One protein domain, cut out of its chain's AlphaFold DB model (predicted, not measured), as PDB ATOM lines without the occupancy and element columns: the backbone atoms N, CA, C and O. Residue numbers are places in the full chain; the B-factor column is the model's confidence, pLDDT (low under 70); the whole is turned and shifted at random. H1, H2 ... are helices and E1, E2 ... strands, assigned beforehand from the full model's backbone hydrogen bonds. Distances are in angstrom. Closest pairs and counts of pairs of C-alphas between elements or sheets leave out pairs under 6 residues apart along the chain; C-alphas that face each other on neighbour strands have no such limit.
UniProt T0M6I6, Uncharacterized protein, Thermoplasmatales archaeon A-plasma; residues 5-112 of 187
ATOM      1  N   GLY A   5     368.515 339.733 342.100       80.62
ATOM      2  CA  GLY A   5     368.291 339.509 340.675       80.62
ATOM      3  C   GLY A   5     366.801 339.481 340.358       80.62
ATOM      4  O   GLY A   5     366.355 340.204 339.468       80.62
ATOM      5  N   SER A   6     366.019 338.765 341.175       87.62
ATOM      6  CA  SER A   6     364.554 338.713 341.052       87.62
ATOM      7  C   SER A   6     363.926 340.103 341.119       87.62
ATOM      8  O   SER A   6     363.132 340.468 340.258       87.62
ATOM      9  N   LEU A   7     364.315 340.923 342.102       88.88
ATOM     10  CA  LEU A   7     363.705 342.244 342.285       88.88
ATOM     11  C   LEU A   7     364.017 343.197 341.123       88.88
ATOM     12  O   LEU A   7     363.158 343.964 340.691       88.88
ATOM     13  N   LYS A   8     365.241 343.132 340.592       89.75
ATOM     14  CA  LYS A   8     365.644 343.896 339.410       89.75
ATOM     15  C   LYS A   8     364.821 343.501 338.184       89.75
ATOM     16  O   LYS A   8     364.293 344.379 337.504       89.75
ATOM     17  N   GLU A   9     364.669 342.203 337.933       89.56
ATOM     18  CA  GLU A   9     363.840 341.711 336.831       89.56
ATOM     19  C   GLU A   9     362.369 342.103 336.986       89.56
ATOM     20  O   GLU A   9     361.715 342.452 336.006       89.56
ATOM     21  N   GLU A  10     361.840 342.072 338.208       91.44
ATOM     22  CA  GLU A  10     360.467 342.488 338.487       91.44
ATOM     23  C   GLU A  10     360.240 343.974 338.196       91.44
ATOM     24  O   GLU A  10     359.198 344.324 337.641       91.44
ATOM     25  N   ILE A  11     361.208 344.841 338.512       90.88
ATOM     26  CA  ILE A  11     361.161 346.271 338.159       90.88
ATOM     27  C   ILE A  11     361.184 346.450 336.637       90.88
ATOM     28  O   ILE A  11     360.415 347.243 336.092       90.88
ATOM     29  N   GLU A  12     362.036 345.705 335.934       89.25
ATOM     30  CA  GLU A  12     362.172 345.810 334.478       89.25
ATOM     31  C   GLU A  12     360.915 345.326 333.742       89.25
ATOM     32  O   GLU A  12     360.455 345.996 332.811       89.25
ATOM     33  N   LYS A  13     360.327 344.211 334.191       90.31
ATOM     34  CA  LYS A  13     359.136 343.580 333.596       90.31
ATOM     35  C   LYS A  13     357.825 344.249 333.996       90.31
ATOM     36  O   LYS A  13     356.812 344.027 333.336       90.31
ATOM     37  N   ALA A  14     357.810 345.036 335.067       92.38
ATOM     38  CA  ALA A  14     356.586 345.659 335.533       92.38
ATOM     39  C   ALA A  14     356.069 346.704 334.531       92.38
ATOM     40  O   ALA A  14     356.756 347.635 334.106       92.38
ATOM     41  N   ASP A  15     354.811 346.503 334.160       92.56
ATOM     42  CA  ASP A  15     354.090 347.213 333.111       92.56
ATOM     43  C   ASP A  15     352.909 348.023 333.657       92.56
ATOM     44  O   ASP A  15     352.306 348.790 332.913       92.56
ATOM     45  N   ARG A  16     352.622 347.917 334.961       94.94
ATOM     46  CA  ARG A  16     351.597 348.689 335.675       94.94
ATOM     47  C   ARG A  16     352.198 349.699 336.632       94.94
ATOM     48  O   ARG A  16     353.122 349.376 337.384       94.94
ATOM     49  N   PHE A  17     351.586 350.875 336.690       95.25
ATOM     50  CA  PHE A  17     352.052 351.977 337.522       95.25
ATOM     51  C   PHE A  17     352.052 351.618 339.010       95.25
ATOM     52  O   PHE A  17     353.078 351.737 339.685       95.25
ATOM     53  N   ASN A  18     350.943 351.074 339.522       95.06
ATOM     54  CA  ASN A  18     350.863 350.688 340.931       95.06
ATOM     55  C   ASN A  18     351.857 349.579 341.295       95.06
ATOM     56  O   ASN A  18     352.358 349.554 342.420       95.06
ATOM     57  N   ARG A  19     352.180 348.668 340.364       95.19
ATOM     58  CA  ARG A  19     353.193 347.632 340.618       95.19
ATOM     59  C   ARG A  19     354.570 348.260 340.812       95.19
ATOM     60  O   ARG A  19     355.256 347.884 341.758       95.19
ATOM     61  N   ILE A  20     354.941 349.238 339.986       94.88
ATOM     62  CA  ILE A  20     356.203 349.966 340.153       94.88
ATOM     63  C   ILE A  20     356.224 350.757 341.468       94.88
ATOM     64  O   ILE A  20     357.239 350.744 342.161       94.88
ATOM     65  N   LEU A  21     355.118 351.394 341.866       95.19
ATOM     66  CA  LEU A  21     355.042 352.080 343.163       95.19
ATOM     67  C   LEU A  21     355.269 351.125 344.342       95.19
ATOM     68  O   LEU A  21     356.020 351.450 345.266       95.19
ATOM     69  N   LEU A  22     354.665 349.934 344.297       95.38
ATOM     70  CA  LEU A  22     354.879 348.896 345.305       95.38
ATOM     71  C   LEU A  22     356.346 348.453 345.336       95.38
ATOM     72  O   LEU A  22     356.956 348.489 346.403       95.38
ATOM     73  N   LEU A  23     356.938 348.146 344.179       94.31
ATOM     74  CA  LEU A  23     358.349 347.758 344.069       94.31
ATOM     75  C   LEU A  23     359.292 348.864 344.571       94.31
ATOM     76  O   LEU A  23     360.225 348.587 345.318       94.31
ATOM     77  N   SER A  24     359.017 350.133 344.259       94.12
ATOM     78  CA  SER A  24     359.776 351.277 344.786       94.12
ATOM     79  C   SER A  24     359.704 351.347 346.317       94.12
ATOM     80  O   SER A  24     360.711 351.583 346.991       94.12
ATOM     81  N   SER A  25     358.530 351.088 346.902       94.38
ATOM     82  CA  SER A  25     358.371 351.027 348.359       94.38
ATOM     83  C   SER A  25     359.118 349.842 348.989       94.38
ATOM     84  O   SER A  25     359.690 349.982 350.072       94.38
ATOM     85  N   GLU A  26     359.172 348.699 348.301       92.69
ATOM     86  CA  GLU A  26     359.929 347.518 348.721       92.69
ATOM     87  C   GLU A  26     361.436 347.792 348.687       92.69
ATOM     88  O   GLU A  26     362.112 347.557 349.690       92.69
ATOM     89  N   VAL A  27     361.950 348.396 347.610       92.69
ATOM     90  CA  VAL A  27     363.355 348.824 347.504       92.69
ATOM     91  C   VAL A  27     363.722 349.772 348.648       92.69
ATOM     92  O   VAL A  27     364.733 349.560 349.316       92.69
ATOM     93  N   LYS A  28     362.873 350.759 348.969       92.56
ATOM     94  CA  LYS A  28     363.099 351.680 350.102       92.56
ATOM     95  C   LYS A  28     363.226 350.957 351.446       92.56
ATOM     96  O   LYS A  28     364.061 351.338 352.263       92.56
ATOM     97  N   ARG A  29     362.454 349.891 351.677       92.19
ATOM     98  CA  ARG A  29     362.535 349.067 352.904       92.19
ATOM     99  C   ARG A  29     363.823 348.244 352.998       92.19
ATOM    100  O   ARG A  29     364.154 347.759 354.081       92.19
ATOM    101  N   LEU A  30     364.533 348.063 351.886       89.38
ATOM    102  CA  LEU A  30     365.795 347.328 351.826       89.38
ATOM    103  C   LEU A  30     367.028 348.212 352.054       89.38
ATOM    104  O   LEU A  30     368.119 347.663 352.185       89.38
ATOM    105  N   LYS A  31     366.873 349.539 352.167       89.50
ATOM    106  CA  LYS A  31     367.972 350.518 352.284       89.50
ATOM    107  C   LYS A  31     369.054 350.156 353.308       89.50
ATOM    108  O   LYS A  31     370.228 350.380 353.051       89.50
ATOM    109  N   GLU A  32     368.665 349.595 354.450       88.81
ATOM    110  CA  GLU A  32     369.585 349.221 355.539       88.81
ATOM    111  C   GLU A  32     369.934 347.724 355.556       88.81
ATOM    112  O   GLU A  32     370.768 347.284 356.340       88.81
ATOM    113  N   LYS A  33     369.287 346.925 354.701       90.00
ATOM    114  CA  LYS A  33     369.420 345.461 354.669       90.00
ATOM    115  C   LYS A  33     370.380 344.973 353.590       90.00
ATOM    116  O   LYS A  33     370.742 343.798 353.598       90.00
ATOM    117  N   ILE A  34     370.741 345.838 352.643       89.00
ATOM    118  CA  ILE A  34     371.504 345.477 351.447       89.00
ATOM    119  C   ILE A  34     372.653 346.473 351.231       89.00
ATOM    120  O   ILE A  34     372.558 347.617 351.679       89.00
ATOM    121  N   PRO A  35     373.738 346.074 350.544       92.12
ATOM    122  CA  PRO A  35     374.830 346.981 350.207       92.12
ATOM    123  C   PRO A  35     374.340 348.233 349.472       92.12
ATOM    124  O   PRO A  35     373.509 348.149 348.565       92.12
ATOM    125  N   PHE A  36     374.905 349.389 349.822       90.62
ATOM    126  CA  PHE A  36     374.485 350.686 349.283       90.62
ATOM    127  C   PHE A  36     374.513 350.749 347.747       90.62
ATOM    128  O   PHE A  36     373.612 351.326 347.145       90.62
ATOM    129  N   SER A  37     375.511 350.128 347.110       91.25
ATOM    130  CA  SER A  37     375.619 350.062 345.647       91.25
ATOM    131  C   SER A  37     374.421 349.357 345.004       91.25
ATOM    132  O   SER A  37     373.852 349.873 344.047       91.25
ATOM    133  N   ILE A  38     373.997 348.222 345.566       91.38
ATOM    134  CA  ILE A  38     372.845 347.443 345.086       91.38
ATOM    135  C   ILE A  38     371.550 348.224 345.317       91.38
ATOM    136  O   ILE A  38     370.712 348.318 344.423       91.38
ATOM    137  N   TYR A  39     371.399 348.831 346.497       93.44
ATOM    138  CA  TYR A  39     370.258 349.697 346.791       93.44
ATOM    139  C   TYR A  39     370.135 350.839 345.788       93.44
ATOM    140  O   TYR A  39     369.045 351.084 345.276       93.44
ATOM    141  N   LYS A  40     371.243 351.520 345.481       93.38
ATOM    142  CA  LYS A  40     371.237 352.637 344.540       93.38
ATOM    143  C   LYS A  40     370.913 352.218 343.112       93.38
ATOM    144  O   LYS A  40     370.157 352.939 342.470       93.38
ATOM    145  N   ASP A  41     371.403 351.069 342.643       92.94
ATOM    146  CA  ASP A  41     371.024 350.531 341.325       92.94
ATOM    147  C   ASP A  41     369.511 350.264 341.250       92.94
ATOM    148  O   ASP A  41     368.826 350.748 340.350       92.94
ATOM    149  N   LEU A  42     368.958 349.568 342.250       93.38
ATOM    150  CA  LEU A  42     367.528 349.253 342.316       93.38
ATOM    151  C   LEU A  42     366.652 350.508 342.434       93.38
ATOM    152  O   LEU A  42     365.635 350.622 341.752       93.38
ATOM    153  N   GLU A  43     367.045 351.456 343.287       94.56
ATOM    154  CA  GLU A  43     366.355 352.736 343.463       94.56
ATOM    155  C   GLU A  43     366.370 353.543 342.161       94.56
ATOM    156  O   GLU A  43     365.334 354.069 341.756       94.56
ATOM    157  N   SER A  44     367.518 353.599 341.481       93.94
ATOM    158  CA  SER A  44     367.660 354.280 340.193       93.94
ATOM    159  C   SER A  44     366.742 353.667 339.142       93.94
ATOM    160  O   SER A  44     365.959 354.388 338.531       93.94
ATOM    161  N   LYS A  45     366.758 352.338 338.990       92.94
ATOM    162  CA  LYS A  45     365.912 351.619 338.024       92.94
ATOM    163  C   LYS A  45     364.423 351.801 338.289       92.94
ATOM    164  O   LYS A  45     363.654 352.034 337.360       92.94
ATOM    165  N   ALA A  46     363.998 351.713 339.549       93.56
ATOM    166  CA  ALA A  46     362.599 351.924 339.909       93.56
ATOM    167  C   ALA A  46     362.150 353.362 339.609       93.56
ATOM    168  O   ALA A  46     361.054 353.568 339.091       93.56
ATOM    169  N   ASN A  47     362.997 354.354 339.900       94.56
ATOM    170  CA  ASN A  47     362.701 355.761 339.629       94.56
ATOM    171  C   ASN A  47     362.700 356.080 338.131       94.56
ATOM    172  O   ASN A  47     361.816 356.800 337.676       94.56
ATOM    173  N   GLU A  48     363.640 355.529 337.366       92.06
ATOM    174  CA  GLU A  48     363.664 355.640 335.907       92.06
ATOM    175  C   GLU A  48     362.381 355.063 335.307       92.06
ATOM    176  O   GLU A  48     361.709 355.724 334.520       92.06
ATOM    177  N   LYS A  49     361.965 353.878 335.767       91.19
ATOM    178  CA  LYS A  49     360.711 353.274 335.327       91.19
ATOM    179  C   LYS A  49     359.508 354.146 335.692       91.19
ATOM    180  O   LYS A  49     358.682 354.396 334.827       91.19
ATOM    181  N   LEU A  50     359.407 354.666 336.921       93.38
ATOM    182  CA  LEU A  50     358.332 355.606 337.290       93.38
ATOM    183  C   LEU A  50     358.319 356.844 336.394       93.38
ATOM    184  O   LEU A  50     357.256 357.268 335.951       93.38
ATOM    185  N   HIS A  51     359.495 357.390 336.092       92.94
ATOM    186  CA  HIS A  51     359.624 358.532 335.201       92.94
ATOM    187  C   HIS A  51     359.097 358.208 333.797       92.94
ATOM    188  O   HIS A  51     358.356 358.998 333.223       92.94
ATOM    189  N   THR A  52     359.393 357.021 333.266       91.19
ATOM    190  CA  THR A  52     358.831 356.530 332.000       91.19
ATOM    191  C   THR A  52     357.300 356.440 332.029       91.19
ATOM    192  O   THR A  52     356.648 356.691 331.017       91.19
ATOM    193  N   PHE A  53     356.707 356.113 333.179       93.25
ATOM    194  CA  PHE A  53     355.251 356.092 333.347       93.25
ATOM    195  C   PHE A  53     354.625 357.484 333.436       93.25
ATOM    196  O   PHE A  53     353.481 357.653 333.008       93.25
ATOM    197  N   ASP A  54     355.338 358.457 333.998       94.06
ATOM    198  CA  ASP A  54     354.897 359.850 334.078       94.06
ATOM    199  C   ASP A  54     355.069 360.584 332.738       94.06
ATOM    200  O   ASP A  54     354.241 361.432 332.399       94.06
ATOM    201  N   TYR A  55     356.103 360.219 331.971       92.56
ATOM    202  CA  TYR A  55     356.518 360.865 330.722       92.56
ATOM    203  C   TYR A  55     356.780 359.854 329.590       92.56
ATOM    204  O   TYR A  55     357.909 359.743 329.101       92.56
ATOM    205  N   PRO A  56     355.766 359.094 329.144       91.38
ATOM    206  CA  PRO A  56     355.958 358.150 328.053       91.38
ATOM    207  C   PRO A  56     356.033 358.849 326.691       91.38
ATOM    208  O   PRO A  56     355.469 359.923 326.477       91.38
ATOM    209  N   PHE A  57     356.650 358.181 325.717       88.50
ATOM    210  CA  PHE A  57     356.546 358.571 324.310       88.50
ATOM    211  C   PHE A  57     355.145 358.241 323.788       88.50
ATOM    212  O   PHE A  57     354.889 357.106 323.386       88.50
ATOM    213  N   CYS A  58     354.243 359.223 323.788       88.38
ATOM    214  CA  CYS A  58     352.827 359.025 323.459       88.38
ATOM    215  C   CYS A  58     352.581 358.357 322.087       88.38
ATOM    216  O   CYS A  58     351.624 357.602 321.966       88.38
ATOM    217  N   ASP A  59     353.446 358.563 321.082       85.81
ATOM    218  CA  ASP A  59     353.329 357.905 319.761       85.81
ATOM    219  C   ASP A  59     353.590 356.394 319.789       85.81
ATOM    220  O   ASP A  59     353.139 355.663 318.911       85.81
ATOM    221  N   ARG A  60     354.390 355.930 320.752       83.94
ATOM    222  CA  ARG A  60     354.884 354.544 320.821       83.94
ATOM    223  C   ARG A  60     354.299 353.771 321.995       83.94
ATOM    224  O   ARG A  60     354.293 352.544 321.980       83.94
ATOM    225  N   ALA A  61     353.837 354.476 323.020       85.50
ATOM    226  CA  ALA A  61     353.292 353.885 324.224       85.50
ATOM    227  C   ALA A  61     351.819 353.522 324.020       85.50
ATOM    228  O   ALA A  61     350.960 354.394 323.904       85.50
ATOM    229  N   GLN A  62     351.504 352.227 324.053       90.94
ATOM    230  CA  GLN A  62     350.117 351.789 324.157       90.94
ATOM    231  C   GLN A  62     349.705 351.793 325.634       90.94
ATOM    232  O   GLN A  62     350.006 350.866 326.391       90.94
ATOM    233  N   ILE A  63     349.017 352.855 326.043       93.75
ATOM    234  CA  ILE A  63     348.583 353.061 327.426       93.75
ATOM    235  C   ILE A  63     347.179 352.477 327.607       93.75
ATOM    236  O   ILE A  63     346.256 352.824 326.871       93.75
ATOM    237  N   ARG A  64     346.997 351.602 328.599       95.94
ATOM    238  CA  ARG A  64     345.686 351.072 328.997       95.94
ATOM    239  C   ARG A  64     345.324 351.513 330.404       95.94
ATOM    240  O   ARG A  64     346.034 351.192 331.353       95.94
ATOM    241  N   ILE A  65     344.191 352.184 330.550       96.19
ATOM    242  CA  ILE A  65     343.606 352.525 331.845       96.19
ATOM    243  C   ILE A  65     342.850 351.307 332.366       96.19
ATOM    244  O   ILE A  65     342.128 350.649 331.616       96.19
ATOM    245  N   ILE A  66     343.030 350.994 333.647       95.88
ATOM    246  CA  ILE A  66     342.345 349.905 334.340       95.88
ATOM    247  C   ILE A  66     341.406 350.528 335.368       95.88
ATOM    248  O   ILE A  66     341.839 351.151 336.340       95.88
ATOM    249  N   TYR A  67     340.111 350.330 335.166       95.75
ATOM    250  CA  TYR A  67     339.077 350.854 336.046       95.75
ATOM    251  C   TYR A  67     338.819 349.935 337.245       95.75
ATOM    252  O   TYR A  67     339.147 348.746 337.244       95.75
ATOM    253  N   SER A  68     338.197 350.483 338.286       93.69
ATOM    254  CA  SER A  68     337.810 349.763 339.507       93.69
ATOM    255  C   SER A  68     336.889 348.564 339.247       93.69
ATOM    256  O   SER A  68     336.996 347.556 339.941       93.69
ATOM    257  N   ASN A  69     336.047 348.640 338.216       91.94
ATOM    258  CA  ASN A  69     335.163 347.562 337.762       91.94
ATOM    259  C   ASN A  69     335.864 346.505 336.882       91.94
ATOM    260  O   ASN A  69     335.213 345.584 336.397       91.94
ATOM    261  N   GLY A  70     337.174 346.634 336.651       90.44
ATOM    262  CA  GLY A  70     337.963 345.716 335.830       90.44
ATOM    263  C   GLY A  70     337.924 346.000 334.327       90.44
ATOM    264  O   GLY A  70     338.656 345.342 333.584       90.44
ATOM    265  N   LEU A  71     337.135 346.984 333.874       93.19
ATOM    266  CA  LEU A  71     337.173 347.435 332.486       93.19
ATOM    267  C   LEU A  71     338.553 347.994 332.146       93.19
ATOM    268  O   LEU A  71     339.259 348.551 332.992       93.19
ATOM    269  N   ARG A  72     338.922 347.834 330.876       94.56
ATOM    270  CA  ARG A  72     340.165 348.358 330.327       94.56
ATOM    271  C   ARG A  72     339.863 349.191 329.104       94.56
ATOM    272  O   ARG A  72     339.153 348.737 328.213       94.56
ATOM    273  N   GLU A  73     340.452 350.369 329.057       93.62
ATOM    274  CA  GLU A  73     340.328 351.291 327.935       93.62
ATOM    275  C   GLU A  73     341.718 351.663 327.448       93.62
ATOM    276  O   GLU A  73     342.629 351.856 328.250       93.62
ATOM    277  N   THR A  74     341.898 351.722 326.130       94.25
ATOM    278  CA  THR A  74     343.160 352.187 325.551       94.25
ATOM    279  C   THR A  74     343.089 353.699 325.415       94.25
ATOM    280  O   THR A  74     342.171 354.214 324.784       94.25
ATOM    281  N   LEU A  75     344.049 354.396 326.014       92.94
ATOM    282  CA  LEU A  75     344.142 355.844 325.949       92.94
ATOM    283  C   LEU A  75     344.602 356.265 324.550       92.94
ATOM    284  O   LEU A  75     345.608 355.767 324.046       92.94
ATOM    285  N   ASP A  76     343.887 357.210 323.948       92.00
ATOM    286  CA  ASP A  76     344.305 357.844 322.698       92.00
ATOM    287  C   ASP A  76     345.645 358.595 322.904       92.00
ATOM    288  O   ASP A  76     345.752 359.414 323.831       92.00
ATOM    289  N   PRO A  77     346.662 358.379 322.044       90.94
ATOM    290  CA  PRO A  77     347.918 359.134 322.058       90.94
ATOM    291  C   PRO A  77     347.748 360.656 322.151       90.94
ATOM    292  O   PRO A  77     348.516 361.329 322.841       90.94
ATOM    293  N   GLN A  78     346.712 361.225 321.528       92.38
ATOM    294  CA  GLN A  78     346.429 362.665 321.571       92.38
ATOM    295  C   GLN A  78     346.025 363.157 322.962       92.38
ATOM    296  O   GLN A  78     346.191 364.335 323.285       92.38
ATOM    297  N   VAL A  79     345.470 362.282 323.799       91.62
ATOM    298  CA  VAL A  79     345.145 362.601 325.191       91.62
ATOM    299  C   VAL A  79     346.419 362.610 326.037       91.62
ATOM    300  O   VAL A  79     346.625 363.546 326.808       91.62
ATOM    301  N   CYS A  80     347.319 361.647 325.813       91.88
ATOM    302  CA  CYS A  80     348.657 361.629 326.413       91.88
ATOM    303  C   CYS A  80     349.435 362.915 326.080       91.88
ATOM    304  O   CYS A  80     349.918 363.595 326.985       91.88
ATOM    305  N   TYR A  81     349.460 363.335 324.810       92.44
ATOM    306  CA  TYR A  81     350.111 364.590 324.418       92.44
ATOM    307  C   TYR A  81     349.535 365.814 325.111       92.44
ATOM    308  O   TYR A  81     350.282 366.674 325.577       92.44
ATOM    309  N   ARG A  82     348.205 365.895 325.200       91.69
ATOM    310  CA  ARG A  82     347.531 367.012 325.865       91.69
ATOM    311  C   ARG A  82     347.864 367.085 327.352       91.69
ATOM    312  O   ARG A  82     347.975 368.194 327.869       91.69
ATOM    313  N   ALA A  83     348.034 365.949 328.027       91.00
ATOM    314  CA  ALA A  83     348.487 365.915 329.416       91.00
ATOM    315  C   ALA A  83     349.907 366.494 329.548       91.00
ATOM    316  O   ALA A  83     350.125 367.435 330.314       91.00
ATOM    317  N   LEU A  84     350.841 366.012 328.722       90.75
ATOM    318  CA  LEU A  84     352.245 366.429 328.771       90.75
ATOM    319  C   LEU A  84     352.449 367.896 328.360       90.75
ATOM    320  O   LEU A  84     353.220 368.612 328.995       90.75
ATOM    321  N   GLN A  85     351.726 368.389 327.349       91.31
ATOM    322  CA  GLN A  85     351.783 369.796 326.924       91.31
ATOM    323  C   GLN A  85     351.288 370.767 328.002       91.31
ATOM    324  O   GLN A  85     351.726 371.914 328.050       91.31
ATOM    325  N   LYS A  86     350.394 370.312 328.887       88.69
ATOM    326  CA  LYS A  86     349.935 371.079 330.052       88.69
ATOM    327  C   LYS A  86     350.918 371.024 331.227       88.69
ATOM    328  O   LYS A  86     350.610 371.564 332.286       88.69
ATOM    329  N   GLY A  87     352.068 370.368 331.061       88.38
ATOM    330  CA  GLY A  87     353.062 370.174 332.115       88.38
ATOM    331  C   GLY A  87     352.613 369.209 333.213       88.38
ATOM    332  O   GLY A  87     353.215 369.198 334.282       88.38
ATOM    333  N   GLN A  88     351.560 368.420 332.976       91.25
ATOM    334  CA  GLN A  88     351.060 367.437 333.934       91.25
ATOM    335  C   GLN A  88     351.718 366.083 333.695       91.25
ATOM    336  O   GLN A  88     351.953 365.686 332.551       91.25
ATOM    337  N   LYS A  89     351.966 365.347 334.778       93.75
ATOM    338  CA  LYS A  89     352.361 363.941 334.683       93.75
ATOM    339  C   LYS A  89     351.195 363.120 334.163       93.75
ATOM    340  O   LYS A  89     350.039 363.390 334.501       93.75
ATOM    341  N   LEU A  90     351.487 362.073 333.398       92.75
ATOM    342  CA  LEU A  90     350.434 361.189 332.912       92.75
ATOM    343  C   LEU A  90     349.664 360.527 334.067       92.75
ATOM    344  O   LEU A  90     348.443 360.425 333.994       92.75
ATOM    345  N   SER A  91     350.351 360.133 335.144       94.06
ATOM    346  CA  SER A  91     349.722 359.576 336.347       94.06
ATOM    347  C   SER A  91     348.685 360.534 336.949       94.06
ATOM    348  O   SER A  91     347.523 360.168 337.122       94.06
ATOM    349  N   GLU A  92     349.072 361.787 337.195       94.38
ATOM    350  CA  GLU A  92     348.192 362.843 337.709       94.38
ATOM    351  C   GLU A  92     347.002 363.094 336.779       94.38
ATOM    352  O   GLU A  92     345.860 363.205 337.234       94.38
ATOM    353  N   TYR A  93     347.249 363.146 335.470       94.81
ATOM    354  CA  TYR A  93     346.203 363.336 334.475       94.81
ATOM    355  C   TYR A  93     345.193 362.182 334.479       94.81
ATOM    356  O   TYR A  93     343.985 362.426 334.505       94.81
ATOM    357  N   ILE A  94     345.667 360.931 334.491       94.25
ATOM    358  CA  ILE A  94     344.802 359.749 334.469       94.25
ATOM    359  C   ILE A  94     343.910 359.727 335.712       94.25
ATOM    360  O   ILE A  94     342.689 359.649 335.592       94.25
ATOM    361  N   PHE A  95     344.488 359.854 336.906       94.25
ATOM    362  CA  PHE A  95     343.712 359.741 338.144       94.25
ATOM    363  C   PHE A  95     342.797 360.945 338.418       94.25
ATOM    364  O   PHE A  95     341.861 360.821 339.202       94.25
ATOM    365  N   SER A  96     343.022 362.090 337.766       92.69
ATOM    366  CA  SER A  96     342.136 363.259 337.878       92.69
ATOM    367  C   SER A  96     341.003 363.278 336.849       92.69
ATOM    368  O   SER A  96     339.900 363.713 337.174       92.69
ATOM    369  N   ASN A  97     341.243 362.813 335.619       92.44
ATOM    370  CA  ASN A  97     340.257 362.885 334.533       92.44
ATOM    371  C   ASN A  97     339.419 361.608 334.399       92.44
ATOM    372  O   ASN A  97     338.296 361.658 333.902       92.44
ATOM    373  N   PHE A  98     339.928 360.471 334.875       92.56
ATOM    374  CA  PHE A  98     339.233 359.190 334.829       92.56
ATOM    375  C   PHE A  98     338.831 358.779 336.247       92.56
ATOM    376  O   PHE A  98     339.547 358.057 336.931       92.56
ATOM    377  N   VAL A  99     337.653 359.232 336.691       87.69
ATOM    378  CA  VAL A  99     337.161 359.142 338.088       87.69
ATOM    379  C   VAL A  99     337.219 357.728 338.689       87.69
ATOM    380  O   VAL A  99     337.391 357.569 339.892       87.69
ATOM    381  N   SER A 100     337.070 356.688 337.866       92.44
ATOM    382  CA  SER A 100     337.108 355.285 338.309       92.44
ATOM    383  C   SER A 100     338.418 354.563 337.977       92.44
ATOM    384  O   SER A 100     338.481 353.339 338.117       92.44
ATOM    385  N   ALA A 101     339.443 355.268 337.488       94.19
ATOM    386  CA  ALA A 101     340.739 354.676 337.182       94.19
ATOM    387  C   ALA A 101     341.421 354.225 338.475       94.19
ATOM    388  O   ALA A 101     341.642 355.004 339.400       94.19
ATOM    389  N   ARG A 102     341.752 352.936 338.540       95.44
ATOM    390  CA  ARG A 102     342.459 352.326 339.668       95.44
ATOM    391  C   ARG A 102     343.952 352.206 339.394       95.44
ATOM    392  O   ARG A 102     344.750 352.266 340.324       95.44
ATOM    393  N   ASP A 103     344.316 351.970 338.142       96.44
ATOM    394  CA  ASP A 103     345.690 351.755 337.699       96.44
ATOM    395  C   ASP A 103     345.794 352.068 336.203       96.44
ATOM    396  O   ASP A 103     344.780 352.217 335.515       96.44
ATOM    397  N   TYR A 104     347.012 352.103 335.680       95.94
ATOM    398  CA  TYR A 104     347.241 352.100 334.243       95.94
ATOM    399  C   TYR A 104     348.480 351.287 333.883       95.94
ATOM    400  O   TYR A 104     349.396 351.091 334.684       95.94
ATOM    401  N   GLN A 105     348.463 350.776 332.661       94.81
ATOM    402  CA  GLN A 105     349.470 349.893 332.106       94.81
ATOM    403  C   GLN A 105     350.081 350.533 330.862       94.81
ATOM    404  O   GLN A 105     349.350 351.082 330.038       94.81
ATOM    405  N   ILE A 106     351.396 350.426 330.698       93.00
ATOM    406  CA  ILE A 106     352.089 350.775 329.456       93.00
ATOM    407  C   ILE A 106     352.543 349.475 328.812       93.00
ATOM    408  O   ILE A 106     353.424 348.785 329.323       93.00
ATOM    409  N   LEU A 107     351.909 349.122 327.698       82.44
ATOM    410  CA  LEU A 107     352.277 347.951 326.918       82.44
ATOM    411  C   LEU A 107     353.486 348.303 326.050       82.44
ATOM    412  O   LEU A 107     353.498 349.341 325.392       82.44
ATOM    413  N   ASN A 108     354.492 347.428 326.073       67.25
ATOM    414  CA  ASN A 108     355.819 347.601 325.468       67.25
ATOM    415  C   ASN A 108     356.693 348.697 326.111       67.25
ATOM    416  O   ASN A 108     357.187 349.586 325.414       67.25
ATOM    417  N   PRO A 109     356.977 348.620 327.424       54.44
ATOM    418  CA  PRO A 109     357.853 349.589 328.077       54.44
ATOM    419  C   PRO A 109     359.304 349.526 327.560       54.44
ATOM    420  O   PRO A 109     360.047 350.482 327.745       54.44
ATOM    421  N   SER A 110     359.704 348.441 326.884       49.41
ATOM    422  CA  SER A 110     361.030 348.272 326.262       49.41
ATOM    423  C   SER A 110     361.291 349.229 325.089       49.41
ATOM    424  O   SER A 110     362.439 349.425 324.714       49.41
ATOM    425  N   LEU A 111     360.243 349.841 324.518       47.44
ATOM    426  CA  LEU A 111     360.339 350.886 323.485       47.44
ATOM    427  C   LEU A 111     360.339 352.307 324.075       47.44
ATOM    428  O   LEU A 111     360.359 353.290 323.330       47.44
ATOM    429  N   VAL A 112     360.295 352.421 325.403       45.03
ATOM    430  CA  VAL A 112     360.182 353.678 326.145       45.03
ATOM    431  C   VAL A 112     361.442 353.850 327.002       45.03
ATOM    432  O   VAL A 112     361.401 353.827 328.228       45.03
TER     433      VAL A 112
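This is residues 5 to 112 of the 187 residues of an uncharacterized protein of Thermoplasmatales archaeon A-plasma (UniProt T0M6I6). Look for a small head of three strands and two helices, with three helices, H1, H2 and H3, side by side as an arm that makes the length. In the head H5 covers part of one face of the antiparallel sheet E2 E1 E3, H4 makes a corner with H5, and the arm reaches the sheet through ends of H2 and H3. The printed part has 108 residues, in the order H1 H2 H3 E1 E2 H4 H5 E3, its class mixed, helices and strands. It is compact, with a radius of gyration of the C-alphas of 14.6 A, and spans 43 by 28 by 22 A.

Begin at the sheet, where E1, residues 62 to 67, is the inner strand between E2, residues 72 to 74, and E3, residues 101 to 107. E1 and E3 are antiparallel at 157 degrees, with N 64 and O 105 2.8 A apart, within hydrogen-bond range. E1 and E2 form a hairpin, antiparallel at 151 degrees, with N 65 and O 73 at 2.8 A, within hydrogen-bond range. H5, residues 90 to 97, is on the sheet at a height of 8.7 A, over E3; on the local plane it runs slantwise to E3 at 32 degrees, only just. H4, residues 77 to 85, is not on the sheet and touches H5 only at the corner, the closest C-alphas, of Ala 83 and Tyr 93, being 6.1 A apart. E2, H4, H5 and E3 make a split strand-helix-strand unit, two strands running the same way with E1 between them, its crossover right-handed. Now find the hub, H3, residues 36 to 54, which touches H5 with residues 53 to 54 alone, the closest C-alphas, of Asp 54 and Leu 90, being 4.8 A apart. H2, residues 17 to 29, forms a hairpin with H3 at a shallow tilt of 20 degrees; their closest C-alphas, of Ser 24 and Ala 46, are 5.7 A apart. H1, residues 5 to 13, touches H3 at a shallow tilt of 12 degrees, the same way, meeting residues 42 to 49 alone; the closest C-alphas, of Ile 11 and Ala 46, are 6.1 A apart. H2 only grazes the sheet, with residues 17 to 19. In H1 to H5 every O i to N i+4 pair is within hydrogen-bond range.

Find C-alpha 36 at (374.485, 350.686, 349.283); from there H3 runs 26.4 A to C-alpha 54. H2 is 18.8 A long, E3 16.8 A and E1 16.3 A. E3 ends at C-alpha 107, (352.277, 347.951, 326.918).

The two C-alphas farthest apart, of Lys 33 and Gln 78, are 43.8 A apart, and residues 32 to 37 stand free. The printed part has no cut and no long link. Mean pLDDT of the printed part is 90.3; residues 108 to 112 are under 70.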